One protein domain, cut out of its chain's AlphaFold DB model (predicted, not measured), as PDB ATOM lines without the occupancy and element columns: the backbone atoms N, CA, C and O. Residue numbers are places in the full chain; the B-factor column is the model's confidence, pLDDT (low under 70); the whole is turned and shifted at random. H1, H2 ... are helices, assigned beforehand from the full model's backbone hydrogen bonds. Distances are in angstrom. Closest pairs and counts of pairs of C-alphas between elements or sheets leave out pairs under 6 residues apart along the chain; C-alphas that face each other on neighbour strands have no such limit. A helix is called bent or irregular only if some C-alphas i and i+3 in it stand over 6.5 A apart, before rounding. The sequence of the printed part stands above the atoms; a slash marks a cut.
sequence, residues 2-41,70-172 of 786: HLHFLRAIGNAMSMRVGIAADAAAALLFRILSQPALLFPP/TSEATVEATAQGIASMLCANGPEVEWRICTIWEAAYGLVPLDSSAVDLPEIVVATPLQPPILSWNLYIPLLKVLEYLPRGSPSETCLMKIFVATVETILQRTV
ATOM      1  N   HIS A   2      13.681 -27.541 -25.375       44.25
ATOM      2  CA  HIS A   2      13.425 -28.800 -24.637       44.25
ATOM      3  C   HIS A   2      13.813 -28.796 -23.134       44.25
ATOM      4  O   HIS A   2      13.130 -29.404 -22.324       44.25
ATOM      5  N   LEU A   3      14.835 -28.047 -22.704       51.06
ATOM      6  CA  LEU A   3      15.231 -27.990 -21.281       51.06
ATOM      7  C   LEU A   3      14.237 -27.241 -20.365       51.06
ATOM      8  O   LEU A   3      14.220 -27.478 -19.158       51.06
ATOM      9  N   HIS A   4      13.400 -26.344 -20.903       58.97
ATOM     10  CA  HIS A   4      12.523 -25.504 -20.074       58.97
ATOM     11  C   HIS A   4      11.253 -26.223 -19.601       58.97
ATOM     12  O   HIS A   4      10.774 -25.932 -18.505       58.97
ATOM     13  N   PHE A   5      10.724 -27.175 -20.377       72.44
ATOM     14  CA  PHE A   5       9.475 -27.853 -20.017       72.44
ATOM     15  C   PHE A   5       9.682 -28.936 -18.942       72.44
ATOM     16  O   PHE A   5       8.861 -29.044 -18.038       72.44
ATOM     17  N   LEU A   6      10.801 -29.677 -18.969       77.25
ATOM     18  CA  LEU A   6      11.107 -30.717 -17.969       77.25
ATOM     19  C   LEU A   6      11.208 -30.138 -16.552       77.25
ATOM     20  O   LEU A   6      10.705 -30.720 -15.595       77.25
ATOM     21  N   ARG A   7      11.781 -28.937 -16.413       78.44
ATOM     22  CA  ARG A   7      11.837 -28.231 -15.127       78.44
ATOM     23  C   ARG A   7      10.445 -27.861 -14.608       78.44
ATOM     24  O   ARG A   7      10.189 -27.989 -13.415       78.44
ATOM     25  N   ALA A   8       9.547 -27.425 -15.494       81.56
ATOM     26  CA  ALA A   8       8.168 -27.111 -15.130       81.56
ATOM     27  C   ALA A   8       7.392 -28.366 -14.694       81.56
ATOM     28  O   ALA A   8       6.653 -28.301 -13.714       81.56
ATOM     29  N   ILE A   9       7.618 -29.510 -15.354       82.62
ATOM     30  CA  ILE A   9       7.051 -30.807 -14.947       82.62
ATOM     31  C   ILE A   9       7.543 -31.188 -13.552       82.62
ATOM     32  O   ILE A   9       6.727 -31.486 -12.687       82.62
ATOM     33  N   GLY A  10       8.857 -31.131 -13.303       82.69
ATOM     34  CA  GLY A  10       9.423 -31.441 -11.987       82.69
ATOM     35  C   GLY A  10       8.832 -30.577 -10.865       82.69
ATOM     36  O   GLY A  10       8.408 -31.100  -9.834       82.69
ATOM     37  N   ASN A  11       8.702 -29.269 -11.109       83.12
ATOM     38  CA  ASN A  11       8.073 -28.343 -10.168       83.12
ATOM     39  C   ASN A  11       6.588 -28.673  -9.935       83.12
ATOM     40  O   ASN A  11       6.136 -28.665  -8.792       83.12
ATOM     41  N   ALA A  12       5.826 -28.989 -10.984       84.50
ATOM     42  CA  ALA A  12       4.414 -29.350 -10.860       84.50
ATOM     43  C   ALA A  12       4.225 -30.674 -10.100       84.50
ATOM     44  O   ALA A  12       3.359 -30.771  -9.232       84.50
ATOM     45  N   MET A  13       5.097 -31.660 -10.334       82.69
ATOM     46  CA  MET A  13       5.123 -32.919  -9.578       82.69
ATOM     47  C   MET A  13       5.449 -32.707  -8.088       82.69
ATOM     48  O   MET A  13       4.966 -33.456  -7.240       82.69
ATOM     49  N   SER A  14       6.210 -31.660  -7.742       83.38
ATOM     50  CA  SER A  14       6.517 -31.311  -6.347       83.38
ATOM     51  C   SER A  14       5.321 -30.770  -5.556       83.38
ATOM     52  O   SER A  14       5.329 -30.830  -4.327       83.38
ATOM     53  N   MET A  15       4.266 -30.302  -6.240       81.31
ATOM     54  CA  MET A  15       3.038 -29.803  -5.605       81.31
ATOM     55  C   MET A  15       2.187 -30.926  -4.988       81.31
ATOM     56  O   MET A  15       1.296 -30.643  -4.193       81.31
ATOM     57  N   ARG A  16       2.497 -32.194  -5.311       68.44
ATOM     58  CA  ARG A  16       1.914 -33.455  -4.800       68.44
ATOM     59  C   ARG A  16       0.431 -33.695  -5.093       68.44
ATOM     60  O   ARG A  16       0.083 -34.842  -5.354       68.44
ATOM     61  N   VAL A  17      -0.419 -32.671  -5.056       69.56
ATOM     62  CA  VAL A  17      -1.874 -32.772  -5.232       69.56
ATOM     63  C   VAL A  17      -2.389 -31.571  -6.029       69.56
ATOM     64  O   VAL A  17      -1.906 -30.449  -5.865       69.56
ATOM     65  N   GLY A  18      -3.394 -31.802  -6.875       76.81
ATOM     66  CA  GLY A  18      -4.100 -30.772  -7.631       76.81
ATOM     67  C   GLY A  18      -3.875 -30.871  -9.138       76.81
ATOM     68  O   GLY A  18      -2.975 -31.561  -9.612       76.81
ATOM     69  N   ILE A  19      -4.673 -30.109  -9.892       77.44
ATOM     70  CA  ILE A  19      -4.782 -30.192 -11.362       77.44
ATOM     71  C   ILE A  19      -3.414 -30.096 -12.059       77.44
ATOM     72  O   ILE A  19      -3.185 -30.758 -13.067       77.44
ATOM     73  N   ALA A  20      -2.486 -29.300 -11.520       80.75
ATOM     74  CA  ALA A  20      -1.138 -29.162 -12.069       80.75
ATOM     75  C   ALA A  20      -0.281 -30.431 -11.895       80.75
ATOM     76  O   ALA A  20       0.422 -30.811 -12.830       80.75
ATOM     77  N   ALA A  21      -0.347 -31.089 -10.733       81.88
ATOM     78  CA  ALA A  21       0.376 -32.334 -10.468       81.88
ATOM     79  C   ALA A  21      -0.209 -33.490 -11.295       81.88
ATOM     80  O   ALA A  21       0.542 -34.251 -11.902       81.88
ATOM     81  N   ASP A  22      -1.538 -33.551 -11.409       80.81
ATOM     82  CA  ASP A  22      -2.229 -34.566 -12.206       80.81
ATOM     83  C   ASP A  22      -1.935 -34.397 -13.703       80.81
ATOM     84  O   ASP A  22      -1.562 -35.349 -14.393       80.81
ATOM     85  N   ALA A  23      -2.010 -33.165 -14.216       81.50
ATOM     86  CA  ALA A  23      -1.652 -32.872 -15.600       81.50
ATOM     87  C   ALA A  23      -0.174 -33.184 -15.888       81.50
ATOM     88  O   ALA A  23       0.140 -33.723 -16.950       81.50
ATOM     89  N   ALA A  24       0.730 -32.888 -14.946       85.44
ATOM     90  CA  ALA A  24       2.147 -33.210 -15.072       85.44
ATOM     91  C   ALA A  24       2.395 -34.725 -15.087       85.44
ATOM     92  O   ALA A  24       3.140 -35.195 -15.946       85.44
ATOM     93  N   ALA A  25       1.736 -35.494 -14.215       83.69
ATOM     94  CA  ALA A  25       1.834 -36.951 -14.184       83.69
ATOM     95  C   ALA A  25       1.305 -37.590 -15.480       83.69
ATOM     96  O   ALA A  25       1.970 -38.449 -16.061       83.69
ATOM     97  N   ALA A  26       0.156 -37.128 -15.986       82.75
ATOM     98  CA  ALA A  26      -0.420 -37.615 -17.240       82.75
ATOM     99  C   ALA A  26       0.445 -37.274 -18.464       82.75
ATOM    100  O   ALA A  26       0.645 -38.109 -19.351       82.75
ATOM    101  N   LEU A  27       0.979 -36.051 -18.515       84.31
ATOM    102  CA  LEU A  27       1.870 -35.611 -19.584       84.31
ATOM    103  C   LEU A  27       3.196 -36.381 -19.548       84.31
ATOM    104  O   LEU A  27       3.668 -36.830 -20.591       84.31
ATOM    105  N   LEU A  28       3.759 -36.594 -18.358       84.88
ATOM    106  CA  LEU A  28       4.978 -37.370 -18.176       84.88
ATOM    107  C   LEU A  28       4.779 -38.831 -18.593       84.88
ATOM    108  O   LEU A  28       5.596 -39.348 -19.346       84.88
ATOM    109  N   PHE A  29       3.669 -39.463 -18.201       83.31
ATOM    110  CA  PHE A  29       3.328 -40.817 -18.642       83.31
ATOM    111  C   PHE A  29       3.275 -40.911 -20.172       83.31
ATOM    112  O   PHE A  29       3.942 -41.756 -20.758       83.31
ATOM    113  N   ARG A  30       2.571 -39.989 -20.847       82.56
ATOM    114  CA  ARG A  30       2.492 -39.984 -22.319       82.56
ATOM    115  C   ARG A  30       3.847 -39.785 -22.997       82.56
ATOM    116  O   ARG A  30       4.128 -40.463 -23.981       82.56
ATOM    117  N   ILE A  31       4.674 -38.878 -22.478       81.75
ATOM    118  CA  ILE A  31       6.021 -38.629 -23.009       81.75
ATOM    119  C   ILE A  31       6.910 -39.867 -22.828       81.75
ATOM    120  O   ILE A  31       7.621 -40.251 -23.752       81.75
ATOM    121  N   LEU A  32       6.855 -40.516 -21.664       82.31
ATOM    122  CA  LEU A  32       7.663 -41.699 -21.367       82.31
ATOM    123  C   LEU A  32       7.198 -42.938 -22.144       82.31
ATOM    124  O   LEU A  32       8.040 -43.704 -22.604       82.31
ATOM    125  N   SER A  33       5.890 -43.107 -22.360       79.81
ATOM    126  CA  SER A  33       5.334 -44.168 -23.211       79.81
ATOM    127  C   SER A  33       5.660 -43.982 -24.697       79.81
ATOM    128  O   SER A  33       5.538 -44.930 -25.470       79.81
ATOM    129  N   GLN A  34       6.105 -42.790 -25.112       80.50
ATOM    130  CA  GLN A  34       6.535 -42.492 -26.480       80.50
ATOM    131  C   GLN A  34       7.962 -41.920 -26.498       80.50
ATOM    132  O   GLN A  34       8.146 -40.725 -26.736       80.50
ATOM    133  N   PRO A  35       9.008 -42.749 -26.316       72.25
ATOM    134  CA  PRO A  35      10.386 -42.263 -26.176       72.25
ATOM    135  C   PRO A  35      10.914 -41.453 -27.368       72.25
ATOM    136  O   PRO A  35      11.809 -40.630 -27.192       72.25
ATOM    137  N   ALA A  36      10.311 -41.607 -28.552       71.94
ATOM    138  CA  ALA A  36      10.574 -40.776 -29.729       71.94
ATOM    139  C   ALA A  36      10.263 -39.276 -29.521       71.94
ATOM    140  O   ALA A  36      10.767 -38.442 -30.266       71.94
ATOM    141  N   LEU A  37       9.456 -38.914 -28.515       73.81
ATOM    142  CA  LEU A  37       9.203 -37.521 -28.134       73.81
ATOM    143  C   LEU A  37      10.363 -36.904 -27.342       73.81
ATOM    144  O   LEU A  37      10.593 -35.702 -27.442       73.81
ATOM    145  N   LEU A  38      11.086 -37.709 -26.555       72.31
ATOM    146  CA  LEU A  38      12.282 -37.265 -25.828       72.31
ATOM    147  C   LEU A  38      13.524 -37.325 -26.714       72.31
ATOM    148  O   LEU A  38      14.366 -36.433 -26.667       72.31
ATOM    149  N   PHE A  39      13.613 -38.366 -27.536       74.88
ATOM    150  CA  PHE A  39      14.736 -38.625 -28.422       74.88
ATOM    151  C   PHE A  39      14.208 -38.856 -29.844       74.88
ATOM    152  O   PHE A  39      13.994 -40.006 -30.239       74.88
ATOM    153  N   PRO A  40      13.945 -37.787 -30.618       65.25
ATOM    154  CA  PRO A  40      13.453 -37.933 -31.980       65.25
ATOM    155  C   PRO A  40      14.491 -38.653 -32.854       65.25
ATOM    156  O   PRO A  40      15.675 -38.307 -32.802       65.25
ATOM    157  N   PRO A  41      14.077 -39.637 -33.676       56.69
ATOM    158  CA  PRO A  41      14.977 -40.261 -34.636       56.69
ATOM    159  C   PRO A  41      15.488 -39.207 -35.626       56.69
ATOM    160  O   PRO A  41      14.757 -38.287 -36.002       56.69
ATOM    161  N   THR A  70      26.185 -31.508 -33.396       52.22
ATOM    162  CA  THR A  70      24.923 -30.851 -33.033       52.22
ATOM    163  C   THR A  70      23.869 -31.852 -32.574       52.22
ATOM    164  O   THR A  70      23.175 -31.575 -31.599       52.22
ATOM    165  N   SER A  71      23.780 -33.033 -33.199       59.81
ATOM    166  CA  SER A  71      22.866 -34.087 -32.741       59.81
ATOM    167  C   SER A  71      23.303 -34.700 -31.409       59.81
ATOM    168  O   SER A  71      22.471 -34.878 -30.520       59.81
ATOM    169  N   GLU A  72      24.601 -34.952 -31.217       63.06
ATOM    170  CA  GLU A  72      25.121 -35.507 -29.961       63.06
ATOM    171  C   GLU A  72      24.933 -34.523 -28.796       63.06
ATOM    172  O   GLU A  72      24.397 -34.904 -27.756       63.06
ATOM    173  N   ALA A  73      25.204 -33.230 -29.013       68.25
ATOM    174  CA  ALA A  73      24.965 -32.183 -28.020       68.25
ATOM    175  C   ALA A  73      23.482 -32.044 -27.638       68.25
ATOM    176  O   ALA A  73      23.163 -31.748 -26.486       68.25
ATOM    177  N   THR A  74      22.548 -32.267 -28.573       73.50
ATOM    178  CA  THR A  74      21.110 -32.247 -28.242       73.50
ATOM    179  C   THR A  74      20.685 -33.443 -27.394       73.50
ATOM    180  O   THR A  74      19.891 -33.272 -26.465       73.50
ATOM    181  N   VAL A  75      21.232 -34.634 -27.661       76.75
ATOM    182  CA  VAL A  75      20.989 -35.837 -26.847       76.75
ATOM    183  C   VAL A  75      21.587 -35.655 -25.454       76.75
ATOM    184  O   VAL A  75      20.919 -35.941 -24.462       76.75
ATOM    185  N   GLU A  76      22.796 -35.100 -25.369       79.56
ATOM    186  CA  GLU A  76      23.495 -34.824 -24.113       79.56
ATOM    187  C   GLU A  76      22.737 -33.811 -23.242       79.56
ATOM    188  O   GLU A  76      22.427 -34.083 -22.081       79.56
ATOM    189  N   ALA A  77      22.324 -32.685 -23.830       80.94
ATOM    190  CA  ALA A  77      21.529 -31.665 -23.149       80.94
ATOM    191  C   ALA A  77      20.170 -32.204 -22.669       80.94
ATOM    192  O   ALA A  77      19.681 -31.821 -21.603       80.94
ATOM    193  N   THR A  78      19.557 -33.106 -23.439       82.62
ATOM    194  CA  THR A  78      18.290 -33.747 -23.067       82.62
ATOM    195  C   THR A  78      18.491 -34.724 -21.916       82.62
ATOM    196  O   THR A  78      17.745 -34.677 -20.939       82.62
ATOM    197  N   ALA A  79      19.533 -35.556 -21.977       84.31
ATOM    198  CA  ALA A  79      19.860 -36.509 -20.925       84.31
ATOM    199  C   ALA A  79      20.173 -35.813 -19.594       84.31
ATOM    200  O   ALA A  79      19.626 -36.187 -18.553       84.31
ATOM    201  N   GLN A  80      20.968 -34.741 -19.637       84.88
ATOM    202  CA  GLN A  80      21.260 -33.913 -18.471       84.88
ATOM    203  C   GLN A  80      20.002 -33.208 -17.937       84.88
ATOM    204  O   GLN A  80      19.810 -33.112 -16.725       84.88
ATOM    205  N   GLY A  81      19.111 -32.749 -18.824       83.88
ATOM    206  CA  GLY A  81      17.823 -32.162 -18.451       83.88
ATOM    207  C   GLY A  81      16.901 -33.144 -17.724       83.88
ATOM    208  O   GLY A  81      16.300 -32.782 -16.713       83.88
ATOM    209  N   ILE A  82      16.829 -34.393 -18.194       86.50
ATOM    210  CA  ILE A  82      16.057 -35.466 -17.551       86.50
ATOM    211  C   ILE A  82      16.653 -35.804 -16.180       86.50
ATOM    212  O   ILE A  82      15.922 -35.822 -15.191       86.50
ATOM    213  N   ALA A  83      17.972 -36.005 -16.093       87.06
ATOM    214  CA  ALA A  83      18.647 -36.272 -14.822       87.06
ATOM    215  C   ALA A  83      18.438 -35.126 -13.816       87.06
ATOM    216  O   ALA A  83      18.105 -35.358 -12.655       87.06
ATOM    217  N   SER A  84      18.532 -33.872 -14.271       84.75
ATOM    218  CA  SER A  84      18.254 -32.706 -13.431       84.75
ATOM    219  C   SER A  84      16.797 -32.647 -12.973       84.75
ATOM    220  O   SER A  84      16.557 -32.272 -11.830       84.75
ATOM    221  N   MET A  85      15.823 -32.986 -13.824       86.38
ATOM    222  CA  MET A  85      14.406 -33.018 -13.442       86.38
ATOM    223  C   MET A  85      14.151 -34.042 -12.332       86.38
ATOM    224  O   MET A  85      13.443 -33.734 -11.370       86.38
ATOM    225  N   LEU A  86      14.741 -35.232 -12.463       84.00
ATOM    226  CA  LEU A  86      14.617 -36.318 -11.495       84.00
ATOM    227  C   LEU A  86      15.216 -35.935 -10.138       84.00
ATOM    228  O   LEU A  86      14.566 -36.098  -9.110       84.00
ATOM    229  N   CYS A  87      16.423 -35.363 -10.132       83.06
ATOM    230  CA  CYS A  87      17.162 -35.122  -8.893       83.06
ATOM    231  C   CYS A  87      16.860 -33.772  -8.213       83.06
ATOM    232  O   CYS A  87      17.164 -33.610  -7.033       83.06
ATOM    233  N   ALA A  88      16.280 -32.786  -8.909       83.38
ATOM    234  CA  ALA A  88      16.115 -31.430  -8.362       83.38
ATOM    235  C   ALA A  88      14.975 -31.272  -7.338       83.38
ATOM    236  O   ALA A  88      14.980 -30.303  -6.583       83.38
ATOM    237  N   ASN A  89      13.999 -32.187  -7.311       81.38
ATOM    238  CA  ASN A  89      12.726 -31.994  -6.597       81.38
ATOM    239  C   ASN A  89      12.575 -32.856  -5.323       81.38
ATOM    240  O   ASN A  89      11.497 -32.908  -4.733       81.38
ATOM    241  N   GLY A  90      13.657 -33.506  -4.877       82.94
ATOM    242  CA  GLY A  90      13.691 -34.351  -3.678       82.94
ATOM    243  C   GLY A  90      13.276 -35.816  -3.916       82.94
ATOM    244  O   GLY A  90      12.645 -36.129  -4.928       82.94
ATOM    245  N   PRO A  91      13.601 -36.727  -2.977       80.62
ATOM    246  CA  PRO A  91      13.524 -38.178  -3.187       80.62
ATOM    247  C   PRO A  91      12.095 -38.712  -3.354       80.62
ATOM    248  O   PRO A  91      11.887 -39.703  -4.045       80.62
ATOM    249  N   GLU A  92      11.096 -38.063  -2.751       80.25
ATOM    250  CA  GLU A  92       9.688 -38.469  -2.876       80.25
ATOM    251  C   GLU A  92       9.132 -38.184  -4.279       80.25
ATOM    252  O   GLU A  92       8.429 -39.013  -4.856       80.25
ATOM    253  N   VAL A  93       9.482 -37.027  -4.854       83.50
ATOM    254  CA  VAL A  93       9.096 -36.659  -6.225       83.50
ATOM    255  C   VAL A  93       9.844 -37.529  -7.228       83.50
ATOM    256  O   VAL A  93       9.246 -38.027  -8.179       83.50
ATOM    257  N   GLU A  94      11.133 -37.759  -6.977       87.12
ATOM    258  CA  GLU A  94      11.964 -38.664  -7.762       87.12
ATOM    259  C   GLU A  94      11.363 -40.078  -7.803       87.12
ATOM    260  O   GLU A  94      11.176 -40.636  -8.882       87.12
ATOM    261  N   TRP A  95      10.972 -40.625  -6.647       84.06
ATOM    262  CA  TRP A  95      10.327 -41.935  -6.551       84.06
ATOM    263  C   TRP A  95       9.003 -41.983  -7.317       84.06
ATOM    264  O   TRP A  95       8.769 -42.920  -8.076       84.06
ATOM    265  N   ARG A  96       8.160 -40.949  -7.196       83.12
ATOM    266  CA  ARG A  96       6.883 -40.876  -7.924       83.12
ATOM    267  C   ARG A  96       7.085 -40.855  -9.440       83.12
ATOM    268  O   ARG A  96       6.384 -41.567 -10.156       83.12
ATOM    269  N   ILE A  97       8.053 -40.081  -9.933       87.25
ATOM    270  CA  ILE A  97       8.406 -40.059 -11.359       87.25
ATOM    271  C   ILE A  97       8.920 -41.433 -11.811       87.25
ATOM    272  O   ILE A  97       8.504 -41.915 -12.863       87.25
ATOM    273  N   CYS A  98       9.776 -42.084 -11.017       87.62
ATOM    274  CA  CYS A  98      10.272 -43.431 -11.309       87.62
ATOM    275  C   CYS A  98       9.133 -44.445 -11.417       87.62
ATOM    276  O   CYS A  98       9.084 -45.205 -12.374       87.62
ATOM    277  N   THR A  99       8.173 -44.419 -10.493       84.75
ATOM    278  CA  THR A  99       7.006 -45.308 -10.518       84.75
ATOM    279  C   THR A  99       6.144 -45.090 -11.767       84.75
ATOM    280  O   THR A  99       5.714 -46.058 -12.392       84.75
ATOM    281  N   ILE A 100       5.951 -43.834 -12.194       86.44
ATOM    282  CA  ILE A 100       5.268 -43.510 -13.460       86.44
ATOM    283  C   ILE A 100       6.062 -44.039 -14.663       86.44
ATOM    284  O   ILE A 100       5.469 -44.552 -15.609       86.44
ATOM    285  N   TRP A 101       7.392 -43.949 -14.633       88.25
ATOM    286  CA  TRP A 101       8.260 -44.459 -15.695       88.25
ATOM    287  C   TRP A 101       8.213 -45.990 -15.785       88.25
ATOM    288  O   TRP A 101       8.018 -46.538 -16.870       88.25
ATOM    289  N   GLU A 102       8.321 -46.682 -14.649       87.50
ATOM    290  CA  GLU A 102       8.185 -48.139 -14.561       87.50
ATOM    291  C   GLU A 102       6.810 -48.591 -15.091       87.50
ATOM    292  O   GLU A 102       6.737 -49.539 -15.876       87.50
ATOM    293  N   ALA A 103       5.732 -47.876 -14.750       84.44
ATOM    294  CA  ALA A 103       4.388 -48.136 -15.267       84.44
ATOM    295  C   ALA A 103       4.265 -47.870 -16.781       84.44
ATOM    296  O   ALA A 103       3.704 -48.690 -17.507       84.44
ATOM    297  N   ALA A 104       4.844 -46.776 -17.288       84.56
ATOM    298  CA  ALA A 104       4.830 -46.427 -18.713       84.56
ATOM    299  C   ALA A 104       5.526 -47.478 -19.596       84.56
ATOM    300  O   ALA A 104       5.161 -47.645 -20.759       84.56
ATOM    301  N   TYR A 105       6.509 -48.191 -19.037       84.56
ATOM    302  CA  TYR A 105       7.250 -49.275 -19.694       84.56
ATOM    303  C   TYR A 105       6.641 -50.661 -19.411       84.56
ATOM    304  O   TYR A 105       7.180 -51.671 -19.862       84.56
ATOM    305  N   GLY A 106       5.516 -50.724 -18.690       82.38
ATOM    306  CA  GLY A 106       4.784 -51.958 -18.407       82.38
ATOM    307  C   GLY A 106       5.396 -52.838 -17.313       82.38
ATOM    308  O   GLY A 106       5.055 -54.015 -17.232       82.38
ATOM    309  N   LEU A 107       6.292 -52.304 -16.474       82.75
ATOM    310  CA  LEU A 107       6.893 -53.045 -15.353       82.75
ATOM    311  C   LEU A 107       5.991 -53.087 -14.117       82.75
ATOM    312  O   LEU A 107       6.086 -54.015 -13.316       82.75
ATOM    313  N   VAL A 108       5.130 -52.080 -13.958       81.81
ATOM    314  CA  VAL A 108       4.165 -51.974 -12.859       81.81
ATOM    315  C   VAL A 108       2.753 -51.923 -13.450       81.81
ATOM    316  O   VAL A 108       2.519 -51.125 -14.360       81.81
ATOM    317  N   PRO A 109       1.805 -52.747 -12.963       76.06
ATOM    318  CA  PRO A 109       0.410 -52.673 -13.389       76.06
ATOM    319  C   PRO A 109      -0.201 -51.302 -13.088       76.06
ATOM    320  O   PRO A 109      -0.005 -50.766 -11.998       76.06
ATOM    321  N   LEU A 110      -0.989 -50.767 -14.024       67.50
ATOM    322  CA  LEU A 110      -1.670 -49.473 -13.866       67.50
ATOM    323  C   LEU A 110      -2.733 -49.488 -12.753       67.50
ATOM    324  O   LEU A 110      -3.011 -48.444 -12.178       67.50
ATOM    325  N   ASP A 111      -3.252 -50.669 -12.401       62.97
ATOM    326  CA  ASP A 111      -4.216 -50.873 -11.307       62.97
ATOM    327  C   ASP A 111      -3.552 -50.929  -9.915       62.97
ATOM    328  O   ASP A 111      -4.207 -51.185  -8.901       62.97
ATOM    329  N   SER A 112      -2.228 -50.760  -9.840       60.91
ATOM    330  CA  SER A 112      -1.504 -50.791  -8.573       60.91
ATOM    331  C   SER A 112      -1.787 -49.531  -7.757       60.91
ATOM    332  O   SER A 112      -1.525 -48.421  -8.210       60.91
ATOM    333  N   SER A 113      -2.193 -49.702  -6.495       60.12
ATOM    334  CA  SER A 113      -2.348 -48.604  -5.524       60.12
ATOM    335  C   SER A 113      -1.056 -47.819  -5.245       60.12
ATOM    336  O   SER A 113      -1.096 -46.793  -4.571       60.12
ATOM    337  N   ALA A 114       0.091 -48.295  -5.742       57.94
ATOM    338  CA  ALA A 114       1.379 -47.614  -5.660       57.94
ATOM    339  C   ALA A 114       1.588 -46.564  -6.770       57.94
ATOM    340  O   ALA A 114       2.478 -45.722  -6.641       57.94
ATOM    341  N   VAL A 115       0.807 -46.613  -7.855       60.91
ATOM    342  CA  VAL A 115       0.937 -45.717  -9.008       60.91
ATOM    343  C   VAL A 115      -0.135 -44.631  -8.913       60.91
ATOM    344  O   VAL A 115      -1.265 -44.809  -9.352       60.91
ATOM    345  N   ASP A 116       0.227 -43.489  -8.331       65.25
ATOM    346  CA  ASP A 116      -0.668 -42.337  -8.155       65.25
ATOM    347  C   ASP A 116      -0.819 -41.556  -9.483       65.25
ATOM    348  O   ASP A 116      -0.258 -40.462  -9.657       65.25
ATOM    349  N   LEU A 117      -1.479 -42.200 -10.460       67.12
ATOM    350  CA  LEU A 117      -1.800 -41.691 -11.797       67.12
ATOM    351  C   LEU A 117      -3.243 -41.156 -11.846       67.12
ATOM    352  O   LEU A 117      -4.144 -41.773 -11.282       67.12
ATOM    353  N   PRO A 118      -3.507 -40.063 -12.581       64.94
ATOM    354  CA  PRO A 118      -4.865 -39.541 -12.720       64.94
ATOM    355  C   PRO A 118      -5.783 -40.513 -13.477       64.94
ATOM    356  O   PRO A 118      -5.349 -41.155 -14.438       64.94
ATOM    357  N   GLU A 119      -7.077 -40.533 -13.131       60.69
ATOM    358  CA  GLU A 119      -8.100 -41.413 -13.737       60.69
ATOM    359  C   GLU A 119      -8.124 -41.360 -15.276       60.69
ATOM    360  O   GLU A 119      -8.393 -42.365 -15.930       60.69
ATOM    361  N   ILE A 120      -7.770 -40.218 -15.882       56.09
ATOM    362  CA  ILE A 120      -7.718 -40.051 -17.345       56.09
ATOM    363  C   ILE A 120      -6.687 -40.964 -18.029       56.09
ATOM    364  O   ILE A 120      -6.884 -41.370 -19.176       56.09
ATOM    365  N   VAL A 121      -5.590 -41.297 -17.341       61.31
ATOM    366  CA  VAL A 121      -4.541 -42.190 -17.857       61.31
ATOM    367  C   VAL A 121      -4.965 -43.648 -17.705       61.31
ATOM    368  O   VAL A 121      -4.775 -44.435 -18.628       61.31
ATOM    369  N   VAL A 122      -5.605 -43.986 -16.582       62.47
ATOM    370  CA  VAL A 122      -6.141 -45.331 -16.310       62.47
ATOM    371  C   VAL A 122      -7.294 -45.669 -17.265       62.47
ATOM    372  O   VAL A 122      -7.386 -46.793 -17.746       62.47
ATOM    373  N   ALA A 123      -8.127 -44.685 -17.621       56.72
ATOM    374  CA  ALA A 123      -9.238 -44.854 -18.560       56.72
ATOM    375  C   ALA A 123      -8.803 -44.965 -20.038       56.72
ATOM    376  O   ALA A 123      -9.575 -45.450 -20.864       56.72
ATOM    377  N   THR A 124      -7.590 -44.515 -20.392       56.53
ATOM    378  CA  THR A 124      -7.044 -44.581 -21.764       56.53
ATOM    379  C   THR A 124      -5.588 -45.070 -21.779       56.53
ATOM    380  O   THR A 124      -4.676 -44.313 -22.133       56.53
ATOM    381  N   PRO A 125      -5.330 -46.334 -21.392       60.50
ATOM    382  CA  PRO A 125      -3.972 -46.847 -21.286       60.50
ATOM    383  C   PRO A 125      -3.325 -46.944 -22.672       60.50
ATOM    384  O   PRO A 125      -3.859 -47.567 -23.591       60.50
ATOM    385  N   LEU A 126      -2.152 -46.328 -22.830       66.00
ATOM    386  CA  LEU A 126      -1.307 -46.537 -24.005       66.00
ATOM    387  C   LEU A 126      -0.622 -47.901 -23.894       66.00
ATOM    388  O   LEU A 126      -0.198 -48.301 -22.810       66.00
ATOM    389  N   GLN A 127      -0.486 -48.608 -25.017       71.94
ATOM    390  CA  GLN A 127       0.290 -49.845 -25.048       71.94
ATOM    391  C   GLN A 127       1.752 -49.532 -24.678       71.94
ATOM    392  O   GLN A 127       2.325 -48.605 -25.263       71.94
ATOM    393  N   PRO A 128       2.368 -50.269 -23.733       77.88
ATOM    394  CA  PRO A 128       3.758 -50.035 -23.369       77.88
ATOM    395  C   PRO A 128       4.673 -50.264 -24.583       77.88
ATOM    396  O   PRO A 128       4.404 -51.156 -25.400       77.88
ATOM    397  N   PRO A 129       5.756 -49.478 -24.727       80.12
ATOM    398  CA  PRO A 129       6.685 -49.630 -25.837       80.12
ATOM    399  C   PRO A 129       7.382 -50.994 -25.787       80.12
ATOM    400  O   PRO A 129       7.645 -51.549 -24.719       80.12
ATOM    401  N   ILE A 130       7.728 -51.533 -26.958       81.12
ATOM    402  CA  ILE A 130       8.465 -52.799 -27.048       81.12
ATOM    403  C   ILE A 130       9.869 -52.596 -26.474       81.12
ATOM    404  O   ILE A 130      10.687 -51.869 -27.049       81.12
ATOM    405  N   LEU A 131      10.165 -53.283 -25.368       85.25
ATOM    406  CA  LEU A 131      11.484 -53.263 -24.745       85.25
ATOM    407  C   LEU A 131      12.526 -53.869 -25.698       85.25
ATOM    408  O   LEU A 131      12.545 -55.076 -25.976       85.25
ATOM    409  N   SER A 132      13.381 -52.993 -26.220       85.50
ATOM    410  CA  SER A 132      14.429 -53.310 -27.186       85.50
ATOM    411  C   SER A 132      15.698 -52.515 -26.901       85.50
ATOM    412  O   SER A 132      15.657 -51.475 -26.241       85.50
ATOM    413  N   TRP A 133      16.832 -52.977 -27.426       85.69
ATOM    414  CA  TRP A 133      18.101 -52.264 -27.303       85.69
ATOM    415  C   TRP A 133      18.005 -50.839 -27.856       85.69
ATOM    416  O   TRP A 133      18.416 -49.900 -27.184       85.69
ATOM    417  N   ASN A 134      17.353 -50.656 -29.008       83.44
ATOM    418  CA  ASN A 134      17.162 -49.343 -29.633       83.44
ATOM    419  C   ASN A 134      16.393 -48.359 -28.739       83.44
ATOM    420  O   ASN A 134      16.688 -47.167 -28.750       83.44
ATOM    421  N   LEU A 135      15.440 -48.857 -27.943       81.38
ATOM    422  CA  LEU A 135      14.715 -48.053 -26.958       81.38
ATOM    423  C   LEU A 135      15.625 -47.602 -25.810       81.38
ATOM    424  O   LEU A 135      15.463 -46.509 -25.275       81.38
ATOM    425  N   TYR A 136      16.566 -48.463 -25.417       84.94
ATOM    426  CA  TYR A 136      17.415 -48.254 -24.252       84.94
ATOM    427  C   TYR A 136      18.680 -47.436 -24.556       84.94
ATOM    428  O   TYR A 136      19.194 -46.778 -23.654       84.94
ATOM    429  N   ILE A 137      19.167 -47.417 -25.805       82.50
ATOM    430  CA  ILE A 137      20.371 -46.659 -26.207       82.50
ATOM    431  C   ILE A 137      20.334 -45.197 -25.715       82.50
ATOM    432  O   ILE A 137      21.286 -44.781 -25.050       82.50
ATOM    433  N   PRO A 138      19.262 -44.408 -25.940       80.00
ATOM    434  CA  PRO A 138      19.222 -43.021 -25.469       80.00
ATOM    435  C   PRO A 138      19.202 -42.895 -23.937       80.00
ATOM    436  O   PRO A 138      19.689 -41.909 -23.380       80.00
ATOM    437  N   LEU A 139      18.684 -43.909 -23.233       86.00
ATOM    438  CA  LEU A 139      18.611 -43.941 -21.769       86.00
ATOM    439  C   LEU A 139      19.969 -44.203 -21.110       86.00
ATOM    440  O   LEU A 139      20.156 -43.823 -19.955       86.00
ATOM    441  N   LEU A 140      20.939 -44.781 -21.829       86.00
ATOM    442  CA  LEU A 140      22.308 -44.964 -21.326       86.00
ATOM    443  C   LEU A 140      22.949 -43.635 -20.927       86.00
ATOM    444  O   LEU A 140      23.621 -43.558 -19.901       86.00
ATOM    445  N   LYS A 141      22.696 -42.582 -21.712       84.75
ATOM    446  CA  LYS A 141      23.187 -41.233 -21.424       84.75
ATOM    447  C   LYS A 141      22.520 -40.636 -20.196       84.75
ATOM    448  O   LYS A 141      23.200 -40.035 -19.377       84.75
ATOM    449  N   VAL A 142      21.214 -40.845 -20.022       86.88
ATOM    450  CA  VAL A 142      20.508 -40.418 -18.801       86.88
ATOM    451  C   VAL A 142      21.116 -41.111 -17.582       86.88
ATOM    452  O   VAL A 142      21.440 -40.448 -16.602       86.88
ATOM    453  N   LEU A 143      21.334 -42.426 -17.672       87.06
ATOM    454  CA  LEU A 143      21.897 -43.242 -16.597       87.06
ATOM    455  C   LEU A 143      23.305 -42.797 -16.169       87.06
ATOM    456  O   LEU A 143      23.651 -42.928 -15.000       87.06
ATOM    457  N   GLU A 144      24.098 -42.243 -17.087       85.62
ATOM    458  CA  GLU A 144      25.442 -41.724 -16.806       85.62
ATOM    459  C   GLU A 144      25.435 -40.437 -15.958       85.62
ATOM    460  O   GLU A 144      26.355 -40.225 -15.169       85.62
ATOM    461  N   TYR A 145      24.386 -39.612 -16.060       86.19
ATOM    462  CA  TYR A 145      24.244 -38.377 -15.274       86.19
ATOM    463  C   TYR A 145      23.563 -38.572 -13.914       86.19
ATOM    464  O   TYR A 145      23.517 -37.632 -13.117       86.19
ATOM    465  N   LEU A 146      23.010 -39.756 -13.634       86.88
ATOM    466  CA  LEU A 146      22.276 -39.998 -12.395       86.88
ATOM    467  C   LEU A 146      23.213 -40.255 -11.201       86.88
ATOM    468  O   LEU A 146      24.219 -40.960 -11.332       86.88
ATOM    469  N   PRO A 147      22.875 -39.748  -9.998       84.00
ATOM    470  CA  PRO A 147      23.603 -40.075  -8.781       84.00
ATOM    471  C   PRO A 147      23.537 -41.573  -8.479       84.00
ATOM    472  O   PRO A 147      22.487 -42.208  -8.614       84.00
ATOM    473  N   ARG A 148      24.651 -42.130  -8.000       79.25
ATOM    474  CA  ARG A 148      24.720 -43.545  -7.621       79.25
ATOM    475  C   ARG A 148      23.844 -43.844  -6.413       79.25
ATOM    476  O   ARG A 148      23.866 -43.107  -5.432       79.25
ATOM    477  N   GLY A 149      23.126 -44.959  -6.470       72.75
ATOM    478  CA  GLY A 149      22.181 -45.395  -5.447       72.75
ATOM    479  C   GLY A 149      20.867 -44.612  -5.446       72.75
ATOM    480  O   GLY A 149      20.046 -44.837  -4.558       72.75
ATOM    481  N   SER A 150      20.653 -43.714  -6.415       82.62
ATOM    482  CA  SER A 150      19.395 -42.974  -6.540       82.62
ATOM    483  C   SER A 150      18.237 -43.899  -6.949       82.62
ATOM    484  O   SER A 150      18.449 -44.925  -7.618       82.62
ATOM    485  N   PRO A 151      16.988 -43.568  -6.575       83.12
ATOM    486  CA  PRO A 151      15.827 -44.308  -7.058       83.12
ATOM    487  C   PRO A 151      15.714 -44.234  -8.588       83.12
ATOM    488  O   PRO A 151      15.353 -45.236  -9.205       83.12
ATOM    489  N   SER A 152      16.138 -43.131  -9.213       86.25
ATOM    490  CA  SER A 152      16.197 -43.001 -10.676       86.25
ATOM    491  C   SER A 152      17.158 -43.976 -11.343       86.25
ATOM    492  O   SER A 152      16.812 -44.604 -12.345       86.25
ATOM    493  N   GLU A 153      18.363 -44.142 -10.788       86.69
ATOM    494  CA  GLU A 153      19.323 -45.124 -11.297       86.69
ATOM    495  C   GLU A 153      18.744 -46.540 -11.189       86.69
ATOM    496  O   GLU A 153      18.857 -47.347 -12.113       86.69
ATOM    497  N   THR A 154      18.071 -46.828 -10.072       84.69
ATOM    498  CA  THR A 154      17.423 -48.123  -9.828       84.69
ATOM    499  C   THR A 154      16.295 -48.384 -10.826       84.69
ATOM    500  O   THR A 154      16.210 -49.483 -11.374       84.69
ATOM    501  N   CYS A 155      15.464 -47.379 -11.099       87.50
ATOM    502  CA  CYS A 155      14.387 -47.430 -12.085       87.50
ATOM    503  C   CYS A 155      14.919 -47.771 -13.484       87.50
ATOM    504  O   CYS A 155      14.486 -48.749 -14.097       87.50
ATOM    505  N   LEU A 156      15.917 -47.029 -13.975       89.31
ATOM    506  CA  LEU A 156      16.514 -47.303 -15.286       89.31
ATOM    507  C   LEU A 156      17.196 -48.677 -15.334       89.31
ATOM    508  O   LEU A 156      17.056 -49.395 -16.322       89.31
ATOM    509  N   MET A 157      17.861 -49.099 -14.254       87.19
ATOM    510  CA  MET A 157      18.470 -50.429 -14.187       87.19
ATOM    511  C   MET A 157      17.420 -51.557 -14.195       87.19
ATOM    512  O   MET A 157      17.662 -52.603 -14.793       87.19
ATOM    513  N   LYS A 158      16.231 -51.363 -13.607       86.75
ATOM    514  CA  LYS A 158      15.112 -52.318 -13.738       86.75
ATOM    515  C   LYS A 158      14.587 -52.387 -15.170       86.75
ATOM    516  O   LYS A 158      14.371 -53.485 -15.675       86.75
ATOM    517  N   ILE A 159      14.432 -51.241 -15.838       87.50
ATOM    518  CA  ILE A 159      14.053 -51.187 -17.259       87.50
ATOM    519  C   ILE A 159      15.094 -51.917 -18.112       87.50
ATOM    520  O   ILE A 159      14.729 -52.676 -19.011       87.50
ATOM    521  N   PHE A 160      16.383 -51.764 -17.800       89.38
ATOM    522  CA  PHE A 160      17.451 -52.507 -18.461       89.38
ATOM    523  C   PHE A 160      17.321 -54.016 -18.262       89.38
ATOM    524  O   PHE A 160      17.321 -54.759 -19.241       89.38
ATOM    525  N   VAL A 161      17.164 -54.476 -17.013       88.31
ATOM    526  CA  VAL A 161      16.964 -55.899 -16.691       88.31
ATOM    527  C   VAL A 161      15.769 -56.453 -17.462       88.31
ATOM    528  O   VAL A 161      15.910 -57.463 -18.145       88.31
ATOM    529  N   ALA A 162      14.631 -55.759 -17.435       86.56
ATOM    530  CA  ALA A 162      13.431 -56.169 -18.152       86.56
ATOM    531  C   ALA A 162      13.628 -56.178 -19.675       86.56
ATOM    532  O   ALA A 162      13.106 -57.055 -20.362       86.56
ATOM    533  N   THR A 163      14.422 -55.251 -20.218       87.88
ATOM    534  CA  THR A 163      14.785 -55.226 -21.642       87.88
ATOM    535  C   THR A 163      15.621 -56.444 -22.015       87.88
ATOM    536  O   THR A 163      15.311 -57.129 -22.991       87.88
ATOM    537  N   VAL A 164      16.633 -56.774 -21.208       86.00
ATOM    538  CA  VAL A 164      17.455 -57.977 -21.392       86.00
ATOM    539  C   VAL A 164      16.592 -59.236 -21.278       86.00
ATOM    540  O   VAL A 164      16.647 -60.090 -22.158       86.00
ATOM    541  N   GLU A 165      15.749 -59.340 -20.250       85.00
ATOM    542  CA  GLU A 165      14.823 -60.463 -20.069       85.00
ATOM    543  C   GLU A 165      13.849 -60.600 -21.241       85.00
ATOM    544  O   GLU A 165      13.631 -61.710 -21.715       85.00
ATOM    545  N   THR A 166      13.316 -59.496 -21.766       85.44
ATOM    546  CA  THR A 166      12.396 -59.501 -22.913       85.44
ATOM    547  C   THR A 166      13.099 -59.953 -24.192       85.44
ATOM    548  O   THR A 166      12.568 -60.789 -24.927       85.44
ATOM    549  N   ILE A 167      14.314 -59.461 -24.462       83.44
ATOM    550  CA  ILE A 167      15.142 -59.928 -25.587       83.44
ATOM    551  C   ILE A 167      15.397 -61.431 -25.451       83.44
ATOM    552  O   ILE A 167      15.191 -62.197 -26.392       83.44
ATOM    553  N   LEU A 168      15.769 -61.878 -24.256       79.25
ATOM    554  CA  LEU A 168      16.041 -63.277 -23.958       79.25
ATOM    555  C   LEU A 168      14.795 -64.170 -24.043       79.25
ATOM    556  O   LEU A 168      14.878 -65.290 -24.547       79.25
ATOM    557  N   GLN A 169      13.624 -63.704 -23.618       79.12
ATOM    558  CA  GLN A 169      12.360 -64.427 -23.778       79.12
ATOM    559  C   GLN A 169      11.996 -64.584 -25.262       79.12
ATOM    560  O   GLN A 169      11.621 -65.686 -25.676       79.12
ATOM    561  N   ARG A 170      12.225 -63.548 -26.086       75.38
ATOM    562  CA  ARG A 170      12.075 -63.610 -27.554       75.38
ATOM    563  C   ARG A 170      13.028 -64.616 -28.214       75.38
ATOM    564  O   ARG A 170      12.695 -65.170 -29.259       75.38
ATOM    565  N   THR A 171      14.181 -64.914 -27.607       63.41
ATOM    566  CA  THR A 171      15.085 -65.974 -28.103       63.41
ATOM    567  C   THR A 171      14.627 -67.398 -27.758       63.41
ATOM    568  O   THR A 171      15.038 -68.347 -28.428       63.41
ATOM    569  N   VAL A 172      13.770 -67.562 -26.744       57.91
ATOM    570  CA  VAL A 172      13.424 -68.862 -26.146       57.91
ATOM    571  C   VAL A 172      12.002 -69.337 -26.482       57.91
ATOM    572  O   VAL A 172      11.813 -70.531 -26.719       57.91
TER     573      VAL A 172
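AT A GLANCE: This is residues 2 to 41 and 70 to 172 of the 786 residues of an uncharacterized protein of Cuscuta campestris (UniProt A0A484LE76). Helices cluster round H4: H1 and H3 run side by side, H2 crosses H1 and H4, and the helical hairpin of H6 and H7 closes the cluster, H6 crossing H3 and H7 beside H4. The short H5 lies outside, near H2. The printed part has 143 residues with seven named helices, H1 to H7 in chain order, and no named strand: all helix. It is compact, with a radius of gyration of the C-alphas of 14.6 A and spans of 45 by 38 by 29 A.

IN THESE COORDINATES: H1, residues 2 to 14, begins at C-alpha 2 (13.425, -28.800, -24.637). H2 is residues 19 to 33, 20.9 A; H3, 70 to 88, 26.2 A; H4, 91 to 104; H5, 119 to 122; H6, 133 to 145, only just irregular, C-alphas 135 and 138 being 6.9 A apart. H7, 151 to 172, 31.2 A, ends at C-alpha 172 (13.424, -68.862, -26.146).

HOW THE PARTS SIT: H4, the hub, touches H7 at a shallow tilt of 19 degrees, the same way; the closest C-alphas, of Cys 98 and Cys 155, are 5.8 A apart. H4 touches H2 at a steep tilt of 48 degrees, closest at Ser 33 and Ala 104, C-alphas 5.1 A apart. H1 and H3 touch at 12 degrees, a shallow tilt, closest at Gly 10 and Met 85, C-alphas 5.4 A apart. H3, with residues 75 to 83 alone, touches H6 at a steep tilt of 62 degrees, closest at Ala 79 and Val 142, C-alphas 4.5 A apart. H5 is close to H2 but not clearly touching. Every O i to N i+4 pair is within hydrogen-bond range in H2, H3, H4 and H7; H1 has 6 of 9, H6 4 of 9 with 7 of 10 O i to N i+3 pairs, and H5 is too short.

THE WHOLE: The C-alphas farthest apart, of Gly 18 and Val 172, are 45.8 A apart. Residues 42 to 69 are not printed; C-alphas 41 and 70 are 13.8 A apart. The link from H4 to H5 is long. Residues 110 to 126 are among those under pLDDT 70.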